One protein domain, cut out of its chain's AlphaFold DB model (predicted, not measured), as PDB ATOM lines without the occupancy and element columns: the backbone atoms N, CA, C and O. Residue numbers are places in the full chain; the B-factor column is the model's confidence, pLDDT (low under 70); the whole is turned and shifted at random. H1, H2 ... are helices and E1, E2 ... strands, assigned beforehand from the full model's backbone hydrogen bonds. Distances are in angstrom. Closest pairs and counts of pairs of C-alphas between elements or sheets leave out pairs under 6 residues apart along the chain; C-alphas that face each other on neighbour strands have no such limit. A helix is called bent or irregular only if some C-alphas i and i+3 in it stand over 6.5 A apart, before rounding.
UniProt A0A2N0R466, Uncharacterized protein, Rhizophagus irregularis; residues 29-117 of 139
ATOM      1  N   SER A  29     -29.349  41.846 -10.421       91.50
ATOM      2  CA  SER A  29     -30.520  42.024  -9.573       91.50
ATOM      3  C   SER A  29     -31.235  43.322  -9.937       91.50
ATOM      4  O   SER A  29     -30.584  44.337 -10.186       91.50
ATOM      5  N   PHE A  30     -32.567  43.292  -9.929       83.44
ATOM      6  CA  PHE A  30     -33.408  44.487 -10.049       83.44
ATOM      7  C   PHE A  30     -33.936  44.979  -8.699       83.44
ATOM      8  O   PHE A  30     -34.506  46.065  -8.629       83.44
ATOM      9  N   ASN A  31     -33.745  44.208  -7.628       86.56
ATOM     10  CA  ASN A  31     -34.068  44.624  -6.276       86.56
ATOM     11  C   ASN A  31     -32.785  44.674  -5.436       86.56
ATOM     12  O   ASN A  31     -32.068  43.689  -5.260       86.56
ATOM     13  N   ARG A  32     -32.490  45.864  -4.909       81.31
ATOM     14  CA  ARG A  32     -31.287  46.123  -4.105       81.31
ATOM     15  C   ARG A  32     -31.239  45.320  -2.804       81.31
ATOM     16  O   ARG A  32     -30.163  45.167  -2.242       81.31
ATOM     17  N   GLU A  33     -32.395  44.865  -2.320       87.44
ATOM     18  CA  GLU A  33     -32.524  44.076  -1.090       87.44
ATOM     19  C   GLU A  33     -32.233  42.589  -1.321       87.44
ATOM     20  O   GLU A  33     -32.141  41.821  -0.367       87.44
ATOM     21  N   ASP A  34     -32.056  42.171  -2.577       92.69
ATOM     22  CA  ASP A  34     -31.696  40.794  -2.876       92.69
ATOM     23  C   ASP A  34     -30.229  40.553  -2.505       92.69
ATOM     24  O   ASP A  34     -29.306  41.014  -3.177       92.69
ATOM     25  N   GLU A  35     -30.016  39.787  -1.439       93.75
ATOM     26  CA  GLU A  35     -28.675  39.396  -0.993       93.75
ATOM     27  C   GLU A  35     -28.106  38.243  -1.829       93.75
ATOM     28  O   GLU A  35     -26.903  38.166  -2.072       93.75
ATOM     29  N   LYS A  36     -28.972  37.335  -2.301       96.62
ATOM     30  CA  LYS A  36     -28.579  36.114  -3.016       96.62
ATOM     31  C   LYS A  36     -29.123  36.074  -4.431       96.62
ATOM     32  O   LYS A  36     -30.291  36.347  -4.684       96.62
ATOM     33  N   CYS A  37     -28.282  35.621  -5.347       96.31
ATOM     34  CA  CYS A  37     -28.620  35.422  -6.740       96.31
ATOM     35  C   CYS A  37     -29.688  34.346  -6.919       96.31
ATOM     36  O   CYS A  37     -29.431  33.168  -6.675       96.31
ATOM     37  N   PHE A  38     -30.839  34.723  -7.474       94.31
ATOM     38  CA  PHE A  38     -31.932  33.787  -7.768       94.31
ATOM     39  C   PHE A  38     -31.525  32.633  -8.689       94.31
ATOM     40  O   PHE A  38     -32.119  31.559  -8.640       94.31
ATOM     41  N   ASN A  39     -30.512  32.839  -9.535       94.19
ATOM     42  CA  ASN A  39     -30.106  31.857 -10.539       94.19
ATOM     43  C   ASN A  39     -29.094  30.825 -10.026       94.19
ATOM     44  O   ASN A  39     -29.001  29.740 -10.597       94.19
ATOM     45  N   CYS A  40     -28.303  31.145  -8.996       96.00
ATOM     46  CA  CYS A  40     -27.253  30.230  -8.527       96.00
ATOM     47  C   CYS A  40     -27.035  30.179  -7.010       96.00
ATOM     48  O   CYS A  40     -26.238  29.361  -6.562       96.00
ATOM     49  N   GLY A  41     -27.718  31.021  -6.233       96.00
ATOM     50  CA  GLY A  41     -27.653  31.059  -4.772       96.00
ATOM     51  C   GLY A  41     -26.432  31.764  -4.174       96.00
ATOM     52  O   GLY A  41     -26.414  31.973  -2.964       96.00
ATOM     53  N   GLU A  42     -25.440  32.137  -4.989       95.88
ATOM     54  CA  GLU A  42     -24.286  32.942  -4.558       95.88
ATOM     55  C   GLU A  42     -24.713  34.366  -4.196       95.88
ATOM     56  O   GLU A  42     -25.723  34.859  -4.698       95.88
ATOM     57  N   GLU A  43     -23.916  35.055  -3.389       95.31
ATOM     58  CA  GLU A  43     -24.180  36.447  -3.030       95.31
ATOM     59  C   GLU A  43     -24.105  37.380  -4.248       95.31
ATOM     60  O   GLU A  43     -23.280  37.218  -5.161       95.31
ATOM     61  N   TYR A  44     -24.996  38.366  -4.263       95.06
ATOM     62  CA  TYR A  44     -24.865  39.513  -5.144       95.06
ATOM     63  C   TYR A  44     -23.737  40.425  -4.657       95.06
ATOM     64  O   TYR A  44     -23.495  40.579  -3.463       95.06
ATOM     65  N   ILE A  45     -23.052  41.056  -5.605       91.00
ATOM     66  CA  ILE A  45     -22.008  42.042  -5.348       91.00
ATOM     67  C   ILE A  45     -22.519  43.388  -5.847       91.00
ATOM     68  O   ILE A  45     -22.920  43.507  -7.006       91.00
ATOM     69  N   GLU A  46     -22.493  44.403  -4.990       88.88
ATOM     70  CA  GLU A  46     -22.786  45.770  -5.415       88.88
ATOM     71  C   GLU A  46     -21.632  46.316  -6.273       88.88
ATOM     72  O   GLU A  46     -20.452  46.073  -5.990       88.88
ATOM     73  N   THR A  47     -21.953  47.059  -7.333       86.75
ATOM     74  CA  THR A  47     -20.924  47.722  -8.143       86.75
ATOM     75  C   THR A  47     -20.167  48.783  -7.339       86.75
ATOM     76  O   THR A  47     -20.644  49.306  -6.324       86.75
ATOM     77  N   ILE A  48     -18.948  49.095  -7.786       82.44
ATOM     78  CA  ILE A  48     -18.048  49.981  -7.036       82.44
ATOM     79  C   ILE A  48     -18.614  51.402  -6.954       82.44
ATOM     80  O   ILE A  48     -18.667  51.957  -5.862       82.44
ATOM     81  N   LEU A  49     -19.045  51.983  -8.077       81.00
ATOM     82  CA  LEU A  49     -19.406  53.402  -8.155       81.00
ATOM     83  C   LEU A  49     -20.915  53.647  -8.125       81.00
ATOM     84  O   LEU A  49     -21.360  54.640  -7.550       81.00
ATOM     85  N   CYS A  50     -21.697  52.765  -8.749       83.88
ATOM     86  CA  CYS A  50     -23.131  52.953  -8.926       83.88
ATOM     87  C   CYS A  50     -23.919  52.183  -7.860       83.88
ATOM     88  O   CYS A  50     -23.980  50.953  -7.838       83.88
ATOM     89  N   SER A  51     -24.526  52.932  -6.945       84.69
ATOM     90  CA  SER A  51     -25.418  52.395  -5.917       84.69
ATOM     91  C   SER A  51     -26.626  51.730  -6.561       84.69
ATOM     92  O   SER A  51     -27.099  52.189  -7.602       84.69
ATOM     93  N   TRP A  52     -27.153  50.704  -5.890       86.88
ATOM     94  CA  TRP A  52     -28.348  49.944  -6.301       86.88
ATOM     95  C   TRP A  52     -28.155  49.059  -7.533       86.88
ATOM     96  O   TRP A  52     -29.099  48.419  -7.986       86.88
ATOM     97  N   GLN A  53     -26.925  48.963  -8.031       89.69
ATOM     98  CA  GLN A  53     -26.564  48.007  -9.060       89.69
ATOM     99  C   GLN A  53     -25.879  46.811  -8.409       89.69
ATOM    100  O   GLN A  53     -24.738  46.906  -7.954       89.69
ATOM    101  N   ASN A  54     -26.579  45.682  -8.392       92.50
ATOM    102  CA  ASN A  54     -26.113  44.427  -7.818       92.50
ATOM    103  C   ASN A  54     -25.971  43.378  -8.925       92.50
ATOM    104  O   ASN A  54     -26.872  43.204  -9.750       92.50
ATOM    105  N   TYR A  55     -24.847  42.660  -8.946       92.81
ATOM    106  CA  TYR A  55     -24.586  41.617  -9.936       92.81
ATOM    107  C   TYR A  55     -23.955  40.369  -9.319       92.81
ATOM    108  O   TYR A  55     -23.181  40.415  -8.368       92.81
ATOM    109  N   CYS A  56     -24.313  39.210  -9.857       94.19
ATOM    110  CA  CYS A  56     -23.767  37.927  -9.470       94.19
ATOM    111  C   CYS A  56     -22.573  37.612 -10.362       94.19
ATOM    112  O   CYS A  56     -22.722  37.300 -11.546       94.19
ATOM    113  N   LYS A  57     -21.384  37.627  -9.767       90.12
ATOM    114  CA  LYS A  57     -20.112  37.374 -10.448       90.12
ATOM    115  C   LYS A  57     -20.089  36.056 -11.229       90.12
ATOM    116  O   LYS A  57     -19.723  36.034 -12.398       90.12
ATOM    117  N   LYS A  58     -20.547  34.963 -10.612       91.19
ATOM    118  CA  LYS A  58     -20.579  33.624 -11.229       91.19
ATOM    119  C   LYS A  58     -21.512  33.564 -12.435       91.19
ATOM    120  O   LYS A  58     -21.170  32.965 -13.453       91.19
ATOM    121  N   CYS A  59     -22.690  34.175 -12.327       94.00
ATOM    122  CA  CYS A  59     -23.636  34.234 -13.439       94.00
ATOM    123  C   CYS A  59     -23.148  35.165 -14.551       94.00
ATOM    124  O   CYS A  59     -23.401  34.870 -15.714       94.00
ATOM    125  N   LEU A  60     -22.437  36.247 -14.214       91.00
ATOM    126  CA  LEU A  60     -21.828  37.140 -15.197       91.00
ATOM    127  C   LEU A  60     -20.763  36.393 -16.007       91.00
ATOM    128  O   LEU A  60     -20.840  36.383 -17.228       91.00
ATOM    129  N   SER A  61     -19.845  35.679 -15.350       86.75
ATOM    130  CA  SER A  61     -18.840  34.865 -16.049       86.75
ATOM    131  C   SER A  61     -19.469  33.802 -16.955       86.75
ATOM    132  O   SER A  61     -19.002  33.596 -18.069       86.75
ATOM    133  N   ARG A  62     -20.553  33.147 -16.514       89.25
ATOM    134  CA  ARG A  62     -21.301  32.207 -17.368       89.25
ATOM    135  C   ARG A  62     -21.909  32.901 -18.581       89.25
ATOM    136  O   ARG A  62     -21.695  32.444 -19.690       89.25
ATOM    137  N   TYR A  63     -22.596  34.022 -18.370       89.88
ATOM    138  CA  TYR A  63     -23.186  34.804 -19.454       89.88
ATOM    139  C   TYR A  63     -22.140  35.194 -20.505       89.88
ATOM    140  O   TYR A  63     -22.396  35.051 -21.692       89.88
ATOM    141  N   ILE A  64     -20.959  35.634 -20.070       85.00
ATOM    142  CA  ILE A  64     -19.853  36.018 -20.954       85.00
ATOM    143  C   ILE A  64     -19.345  34.827 -21.776       85.00
ATOM    144  O   ILE A  64     -19.104  34.971 -22.968       85.00
ATOM    145  N   ASN A  65     -19.222  33.653 -21.156       84.81
ATOM    146  CA  ASN A  65     -18.811  32.432 -21.852       84.81
ATOM    147  C   ASN A  65     -19.883  31.910 -22.825       84.81
ATOM    148  O   ASN A  65     -19.546  31.266 -23.814       84.81
ATOM    149  N   ASP A  66     -21.161  32.161 -22.530       87.19
ATOM    150  CA  ASP A  66     -22.295  31.677 -23.320       87.19
ATOM    151  C   ASP A  66     -22.607  32.587 -24.527       87.19
ATOM    152  O   ASP A  66     -23.232  32.136 -25.489       87.19
ATOM    153  N   ILE A  67     -22.185  33.861 -24.513       85.12
ATOM    154  CA  ILE A  67     -22.316  34.747 -25.678       85.12
ATOM    155  C   ILE A  67     -21.236  34.428 -26.723       85.12
ATOM    156  O   ILE A  67     -20.040  34.576 -26.494       85.12
ATOM    157  N   THR A  68     -21.661  34.006 -27.912       72.38
ATOM    158  CA  THR A  68     -20.762  33.602 -29.010       72.38
ATOM    159  C   THR A  68     -20.296  34.761 -29.891       72.38
ATOM    160  O   THR A  68     -19.395  34.594 -30.710       72.38
ATOM    161  N   ASP A  69     -20.925  35.927 -29.750       67.81
ATOM    162  CA  ASP A  69     -20.728  37.086 -30.615       67.81
ATOM    163  C   ASP A  69     -19.838  38.128 -29.925       67.81
ATOM    164  O   ASP A  69     -20.238  38.767 -28.950       67.81
ATOM    165  N   ASN A  70     -18.648  38.362 -30.481       62.81
ATOM    166  CA  ASN A  70     -17.602  39.208 -29.885       62.81
ATOM    167  C   ASN A  70     -17.843  40.725 -29.987       62.81
ATOM    168  O   ASN A  70     -16.919  41.527 -29.857       62.81
ATOM    169  N   ASN A  71     -19.078  41.148 -30.258       64.50
ATOM    170  CA  ASN A  71     -19.359  42.531 -30.638       64.50
ATOM    171  C   ASN A  71     -19.589  43.488 -29.457       64.50
ATOM    172  O   ASN A  71     -19.805  44.667 -29.707       64.50
ATOM    173  N   ASN A  72     -19.540  43.041 -28.195       64.81
ATOM    174  CA  ASN A  72     -19.699  43.877 -26.981       64.81
ATOM    175  C   ASN A  72     -20.942  44.767 -26.911       64.81
ATOM    176  O   ASN A  72     -21.092  45.557 -25.988       64.81
ATOM    177  N   THR A  73     -21.870  44.627 -27.848       75.06
ATOM    178  CA  THR A  73     -23.017  45.524 -27.976       75.06
ATOM    179  C   THR A  73     -24.143  45.206 -27.000       75.06
ATOM    180  O   THR A  73     -25.195  45.817 -27.096       75.06
ATOM    181  N   TYR A  74     -23.997  44.218 -26.116       82.06
ATOM    182  CA  TYR A  74     -25.099  43.759 -25.257       82.06
ATOM    183  C   TYR A  74     -25.092  44.395 -23.871       82.06
ATOM    184  O   TYR A  74     -26.114  44.375 -23.189       82.06
ATOM    185  N   LEU A  75     -23.933  44.886 -23.429       81.56
ATOM    186  CA  LEU A  75     -23.730  45.437 -22.099       81.56
ATOM    187  C   LEU A  75     -22.919  46.727 -22.212       81.56
ATOM    188  O   LEU A  75     -21.779  46.695 -22.667       81.56
ATOM    189  N   ASP A  76     -23.480  47.841 -21.754       79.62
ATOM    190  CA  ASP A  76     -22.728  49.079 -21.554       79.62
ATOM    191  C   ASP A  76     -22.229  49.138 -20.106       79.62
ATOM    192  O   ASP A  76     -22.997  49.381 -19.167       79.62
ATOM    193  N   VAL A  77     -20.946  48.824 -19.918       76.31
ATOM    194  CA  VAL A  77     -20.318  48.633 -18.607       76.31
ATOM    195  C   VAL A  77     -19.000  49.377 -18.482       76.31
ATOM    196  O   VAL A  77     -18.213  49.480 -19.423       76.31
ATOM    197  N   TYR A  78     -18.738  49.835 -17.266       74.06
ATOM    198  CA  TYR A  78     -17.430  50.274 -16.816       74.06
ATOM    199  C   TYR A  78     -16.805  49.180 -15.949       74.06
ATOM    200  O   TYR A  78     -17.413  48.734 -14.972       74.06
ATOM    201  N   ILE A  79     -15.591  48.754 -16.299       69.56
ATOM    202  CA  ILE A  79     -14.856  47.674 -15.630       69.56
ATOM    203  C   ILE A  79     -13.631  48.265 -14.920       69.56
ATOM    204  O   ILE A  79     -13.018  49.216 -15.404       69.56
ATOM    205  N   TYR A  80     -13.315  47.723 -13.744       66.94
ATOM    206  CA  TYR A  80     -12.134  48.039 -12.949       66.94
ATOM    207  C   TYR A  80     -11.293  46.785 -12.756       66.94
ATOM    208  O   TYR A  80     -11.743  45.824 -12.129       66.94
ATOM    209  N   THR A  81     -10.056  46.815 -13.234       60.69
ATOM    210  CA  THR A  81      -9.085  45.745 -13.007       60.69
ATOM    211  C   THR A  81      -8.346  45.994 -11.689       60.69
ATOM    212  O   THR A  81      -7.708  47.028 -11.500       60.69
ATOM    213  N   MET A  82      -8.468  45.053 -10.751       58.47
ATOM    214  CA  MET A  82      -7.667  44.966  -9.530       58.47
ATOM    215  C   MET A  82      -6.499  44.012  -9.789       58.47
ATOM    216  O   MET A  82      -6.590  42.817  -9.509       58.47
ATOM    217  N   ASP A  83      -5.391  44.531 -10.312       49.91
ATOM    218  CA  ASP A  83      -4.157  43.754 -10.453       49.91
ATOM    219  C   ASP A  83      -3.562  43.441  -9.072       49.91
ATOM    220  O   ASP A  83      -2.824  44.240  -8.496       49.91
ATOM    221  N   LEU A  84      -3.888  42.272  -8.514       52.31
ATOM    222  CA  LEU A  84      -3.178  41.720  -7.351       52.31
ATOM    223  C   LEU A  84      -2.245  40.554  -7.713       52.31
ATOM    224  O   LEU A  84      -1.310  40.294  -6.963       52.31
ATOM    225  N   GLU A  85      -2.415  39.907  -8.873       45.66
ATOM    226  CA  GLU A  85      -1.530  38.816  -9.337       45.66
ATOM    227  C   GLU A  85      -0.958  39.013 -10.760       45.66
ATOM    228  O   GLU A  85      -0.085  38.251 -11.176       45.66
ATOM    229  N   CYS A  86      -1.348  40.066 -11.489       45.03
ATOM    230  CA  CYS A  86      -0.833  40.388 -12.826       45.03
ATOM    231  C   CYS A  86       0.016  41.672 -12.808       45.03
ATOM    232  O   CYS A  86      -0.451  42.757 -13.110       45.03
ATOM    233  N   SER A  87       1.299  41.521 -12.463       37.72
ATOM    234  CA  SER A  87       2.388  42.513 -12.580       37.72
ATOM    235  C   SER A  87       2.248  43.858 -11.839       37.72
ATOM    236  O   SER A  87       1.543  44.764 -12.252       37.72
ATOM    237  N   ASN A  88       3.063  43.999 -10.788       34.00
ATOM    238  CA  ASN A  88       3.695  45.231 -10.293       34.00
ATOM    239  C   ASN A  88       2.933  46.554 -10.491       34.00
ATOM    240  O   ASN A  88       3.252  47.311 -11.396       34.00
ATOM    241  N   TYR A  89       2.051  46.876  -9.542       36.97
ATOM    242  CA  TYR A  89       1.825  48.224  -8.990       36.97
ATOM    243  C   TYR A  89       1.717  49.427  -9.950       36.97
ATOM    244  O   TYR A  89       1.928  50.565  -9.530       36.97
ATOM    245  N   GLU A  90       1.305  49.228 -11.197       33.31
ATOM    246  CA  GLU A  90       0.805  50.302 -12.042       33.31
ATOM    247  C   GLU A  90      -0.689  50.114 -12.216       33.31
ATOM    248  O   GLU A  90      -1.168  49.265 -12.957       33.31
ATOM    249  N   ILE A  91      -1.434  50.946 -11.487       38.38
ATOM    250  CA  ILE A  91      -2.862  51.157 -11.678       38.38
ATOM    251  C   ILE A  91      -3.051  51.544 -13.150       38.38
ATOM    252  O   ILE A  91      -2.905  52.717 -13.506       38.38
ATOM    253  N   SER A  92      -3.374  50.574 -14.006       40.16
ATOM    254  CA  SER A  92      -3.875  50.800 -15.357       40.16
ATOM    255  C   SER A  92      -5.239  51.472 -15.214       40.16
ATOM    256  O   SER A  92      -6.300  50.857 -15.193       40.16
ATOM    257  N   ARG A  93      -5.194  52.790 -14.994       46.50
ATOM    258  CA  ARG A  93      -6.312  53.689 -14.676       46.50
ATOM    259  C   ARG A  93      -7.119  54.014 -15.933       46.50
ATOM    260  O   ARG A  93      -7.492  55.162 -16.193       46.50
ATOM    261  N   THR A  94      -7.321  52.996 -16.747       39.81
ATOM    262  CA  THR A  94      -7.950  53.088 -18.044       39.81
ATOM    263  C   THR A  94      -9.365  52.587 -17.828       39.81
ATOM    264  O   THR A  94      -9.622  51.390 -17.845       39.81
ATOM    265  N   ILE A  95     -10.282  53.526 -17.565       47.81
ATOM    266  CA  ILE A  95     -11.728  53.331 -17.733       47.81
ATOM    267  C   ILE A  95     -11.928  53.064 -19.219       47.81
ATOM    268  O   ILE A  95     -12.243  53.951 -20.010       47.81
ATOM    269  N   VAL A  96     -11.595  51.864 -19.638       46.56
ATOM    270  CA  VAL A  96     -11.811  51.429 -20.996       46.56
ATOM    271  C   VAL A  96     -13.162  50.754 -20.923       46.56
ATOM    272  O   VAL A  96     -13.412  49.920 -20.055       46.56
ATOM    273  N   SER A  97     -14.065  51.166 -21.805       51.06
ATOM    274  CA  SER A  97     -15.166  50.300 -22.205       51.06
ATOM    275  C   SER A  97     -14.499  49.076 -22.841       51.06
ATOM    276  O   SER A  97     -14.161  49.087 -24.023       51.06
ATOM    277  N   GLN A  98     -14.096  48.120 -22.002       55.62
ATOM    278  CA  GLN A  98     -13.386  46.922 -22.428       55.62
ATOM    279  C   GLN A  98     -14.394  45.928 -22.966       55.62
ATOM    280  O   GLN A  98     -15.575  45.942 -22.607       55.62
ATOM    281  N   ASN A  99     -13.898  45.065 -23.844       62.75
ATOM    282  CA  ASN A  99     -14.641  43.907 -24.275       62.75
ATOM    283  C   ASN A  99     -14.985  43.069 -23.040       62.75
ATOM    284  O   ASN A  99     -14.090  42.644 -22.316       62.75
ATOM    285  N   ILE A 100     -16.274  42.833 -22.786       70.75
ATOM    286  CA  ILE A 100     -16.700  42.058 -21.615       70.75
ATOM    287  C   ILE A 100     -16.239  40.591 -21.714       70.75
ATOM    288  O   ILE A 100     -16.193  39.898 -20.709       70.75
ATOM    289  N   GLN A 101     -15.869  40.105 -22.899       66.94
ATOM    290  CA  GLN A 101     -15.272  38.780 -23.096       66.94
ATOM    291  C   GLN A 101     -13.834  38.679 -22.595       66.94
ATOM    292  O   GLN A 101     -13.402  37.579 -22.260       66.94
ATOM    293  N   ASP A 102     -13.125  39.802 -22.472       66.25
ATOM    294  CA  ASP A 102     -11.801  39.836 -21.847       66.25
ATOM    295  C   ASP A 102     -11.906  39.847 -20.307       66.25
ATOM    296  O   ASP A 102     -10.889  39.857 -19.616       66.25
ATOM    297  N   PHE A 103     -13.132  39.804 -19.758       69.38
ATOM    298  CA  PHE A 103     -13.380  39.914 -18.327       69.38
ATOM    299  C   PHE A 103     -12.790  38.744 -17.545       69.38
ATOM    300  O   PHE A 103     -13.339  37.634 -17.496       69.38
ATOM    301  N   CYS A 104     -11.701  39.014 -16.833       69.31
ATOM    302  CA  CYS A 104     -11.167  38.068 -15.873       69.31
ATOM    303  C   CYS A 104     -11.950  38.186 -14.569       69.31
ATOM    304  O   CYS A 104     -11.691  39.062 -13.744       69.31
ATOM    305  N   GLY A 105     -12.859  37.238 -14.328       63.91
ATOM    306  CA  GLY A 105     -13.645  37.207 -13.098       63.91
ATOM    307  C   GLY A 105     -12.788  37.356 -11.837       63.91
ATOM    308  O   GLY A 105     -13.206  38.014 -10.897       63.91
ATOM    309  N   ASN A 106     -11.571  36.823 -11.783       65.56
ATOM    310  CA  ASN A 106     -10.745  36.926 -10.575       65.56
ATOM    311  C   ASN A 106      -9.992  38.255 -10.436       65.56
ATOM    312  O   ASN A 106      -9.771  38.680  -9.304       65.56
ATOM    313  N   CYS A 107      -9.659  38.912 -11.545       66.75
ATOM    314  CA  CYS A 107      -8.843  40.127 -11.552       66.75
ATOM    315  C   CYS A 107      -9.675  41.404 -11.691       66.75
ATOM    316  O   CYS A 107      -9.149  42.495 -11.516       66.75
ATOM    317  N   GLU A 108     -10.969  41.299 -11.995       72.38
ATOM    318  CA  GLU A 108     -11.788  42.454 -12.349       72.38
ATOM    319  C   GLU A 108     -13.067  42.560 -11.517       72.38
ATOM    320  O   GLU A 108     -13.648  41.582 -11.035       72.38
ATOM    321  N   ARG A 109     -13.514  43.803 -11.341       75.50
ATOM    322  CA  ARG A 109     -14.773  44.176 -10.705       75.50
ATOM    323  C   ARG A 109     -15.526  45.152 -11.593       75.50
ATOM    324  O   ARG A 109     -14.941  46.039 -12.205       75.50
ATOM    325  N   ILE A 110     -16.847  45.029 -11.614       82.75
ATOM    326  CA  ILE A 110     -17.688  45.987 -12.331       82.75
ATOM    327  C   ILE A 110     -17.799  47.291 -11.530       82.75
ATOM    328  O   ILE A 110     -18.173  47.288 -10.353       82.75
ATOM    329  N   ILE A 111     -17.482  48.411 -12.185       81.62
ATOM    330  CA  ILE A 111     -17.621  49.766 -11.638       81.62
ATOM    331  C   ILE A 111     -19.078  50.197 -11.669       81.62
ATOM    332  O   ILE A 111     -19.577  50.720 -10.675       81.62
ATOM    333  N   CYS A 112     -19.717  50.029 -12.829       83.50
ATOM    334  CA  CYS A 112     -21.079  50.469 -13.097       83.50
ATOM    335  C   CYS A 112     -21.588  49.851 -14.408       83.50
ATOM    336  O   CYS A 112     -20.828  49.704 -15.366       83.50
ATOM    337  N   PHE A 113     -22.877  49.548 -14.471       85.50
ATOM    338  CA  PHE A 113     -23.621  49.268 -15.693       85.50
ATOM    339  C   PHE A 113     -24.339  50.555 -16.106       85.50
ATOM    340  O   PHE A 113     -25.261  50.993 -15.419       85.50
ATOM    341  N   LYS A 114     -23.948  51.173 -17.223       80.75
ATOM    342  CA  LYS A 114     -24.564  52.430 -17.686       80.75
ATOM    343  C   LYS A 114     -26.031  52.285 -18.052       80.75
ATOM    344  O   LYS A 114     -26.810  53.214 -17.906       80.75
ATOM    345  N   GLN A 115     -26.379  51.118 -18.573       79.62
ATOM    346  CA  GLN A 115     -27.731  50.799 -19.019       79.62
ATOM    347  C   GLN A 115     -28.706  50.507 -17.866       79.62
ATOM    348  O   GLN A 115     -29.866  50.197 -18.118       79.62
ATOM    349  N   ILE A 116     -28.235  50.542 -16.615       84.81
ATOM    350  CA  ILE A 116     -29.051  50.334 -15.418       84.81
ATOM    351  C   ILE A 116     -29.104  51.651 -14.656       84.81
ATOM    352  O   ILE A 116     -28.079  52.305 -14.470       84.81
ATOM    353  N   ASP A 117     -30.293  52.017 -14.185       82.44
ATOM    354  CA  ASP A 117     -30.455  53.181 -13.319       82.44
ATOM    355  C   ASP A 117     -29.675  53.007 -12.004       82.44
ATOM    356  O   ASP A 117     -29.498  51.897 -11.493       82.44
TER     357      ASP A 117
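What this domain is: This is residues 29 to 117 of the 139 residues of an uncharacterized protein of Rhizophagus irregularis (UniProt A0A2N0R466). This domain has little regular structure: a two-strand hairpin, E1 and E2, lies between two long loop stretches, residues 29 to 56 at one end and residues 82 to 107 reaching to the other, with one helix, H1, off to one side. The printed part has 89 residues, 21 of them in named elements, in the order H1, E1, E2; the class is mixed and the sheet antiparallel. It is compact, with a radius of gyration of the C-alphas of 13.3 A and spans of 37 by 28 by 23 A.

Where its parts are: H1, residues 57 to 66, begins at C-alpha (-20.112, 37.374, -10.448) and is 14.2 A long. E1, residues 77 to 81, measures 12.9 A. E2, residues 108 to 113, measures 14.1 A and ends at C-alpha (-23.621, 49.268, -15.693).

How they stand to each other: E1 and E2 form an antiparallel hairpin at 156 degrees, with N 78 and O 112 within hydrogen-bond range at 2.8 A. Residues 45 to 46 pair antiparallel with residues 54 to 55. H1 and E2 are apart. In H1 every O i to N i+4 pair is within hydrogen-bond range.

The domain as a whole: The C-alphas farthest apart, Asn 31 and Asn 88, are 38.0 A apart. The printed part has no cut. The link E1 to E2 is long, 26 residues. Confidence is under 70 at residues 69 to 72, 79 to 99 and 101 to 107.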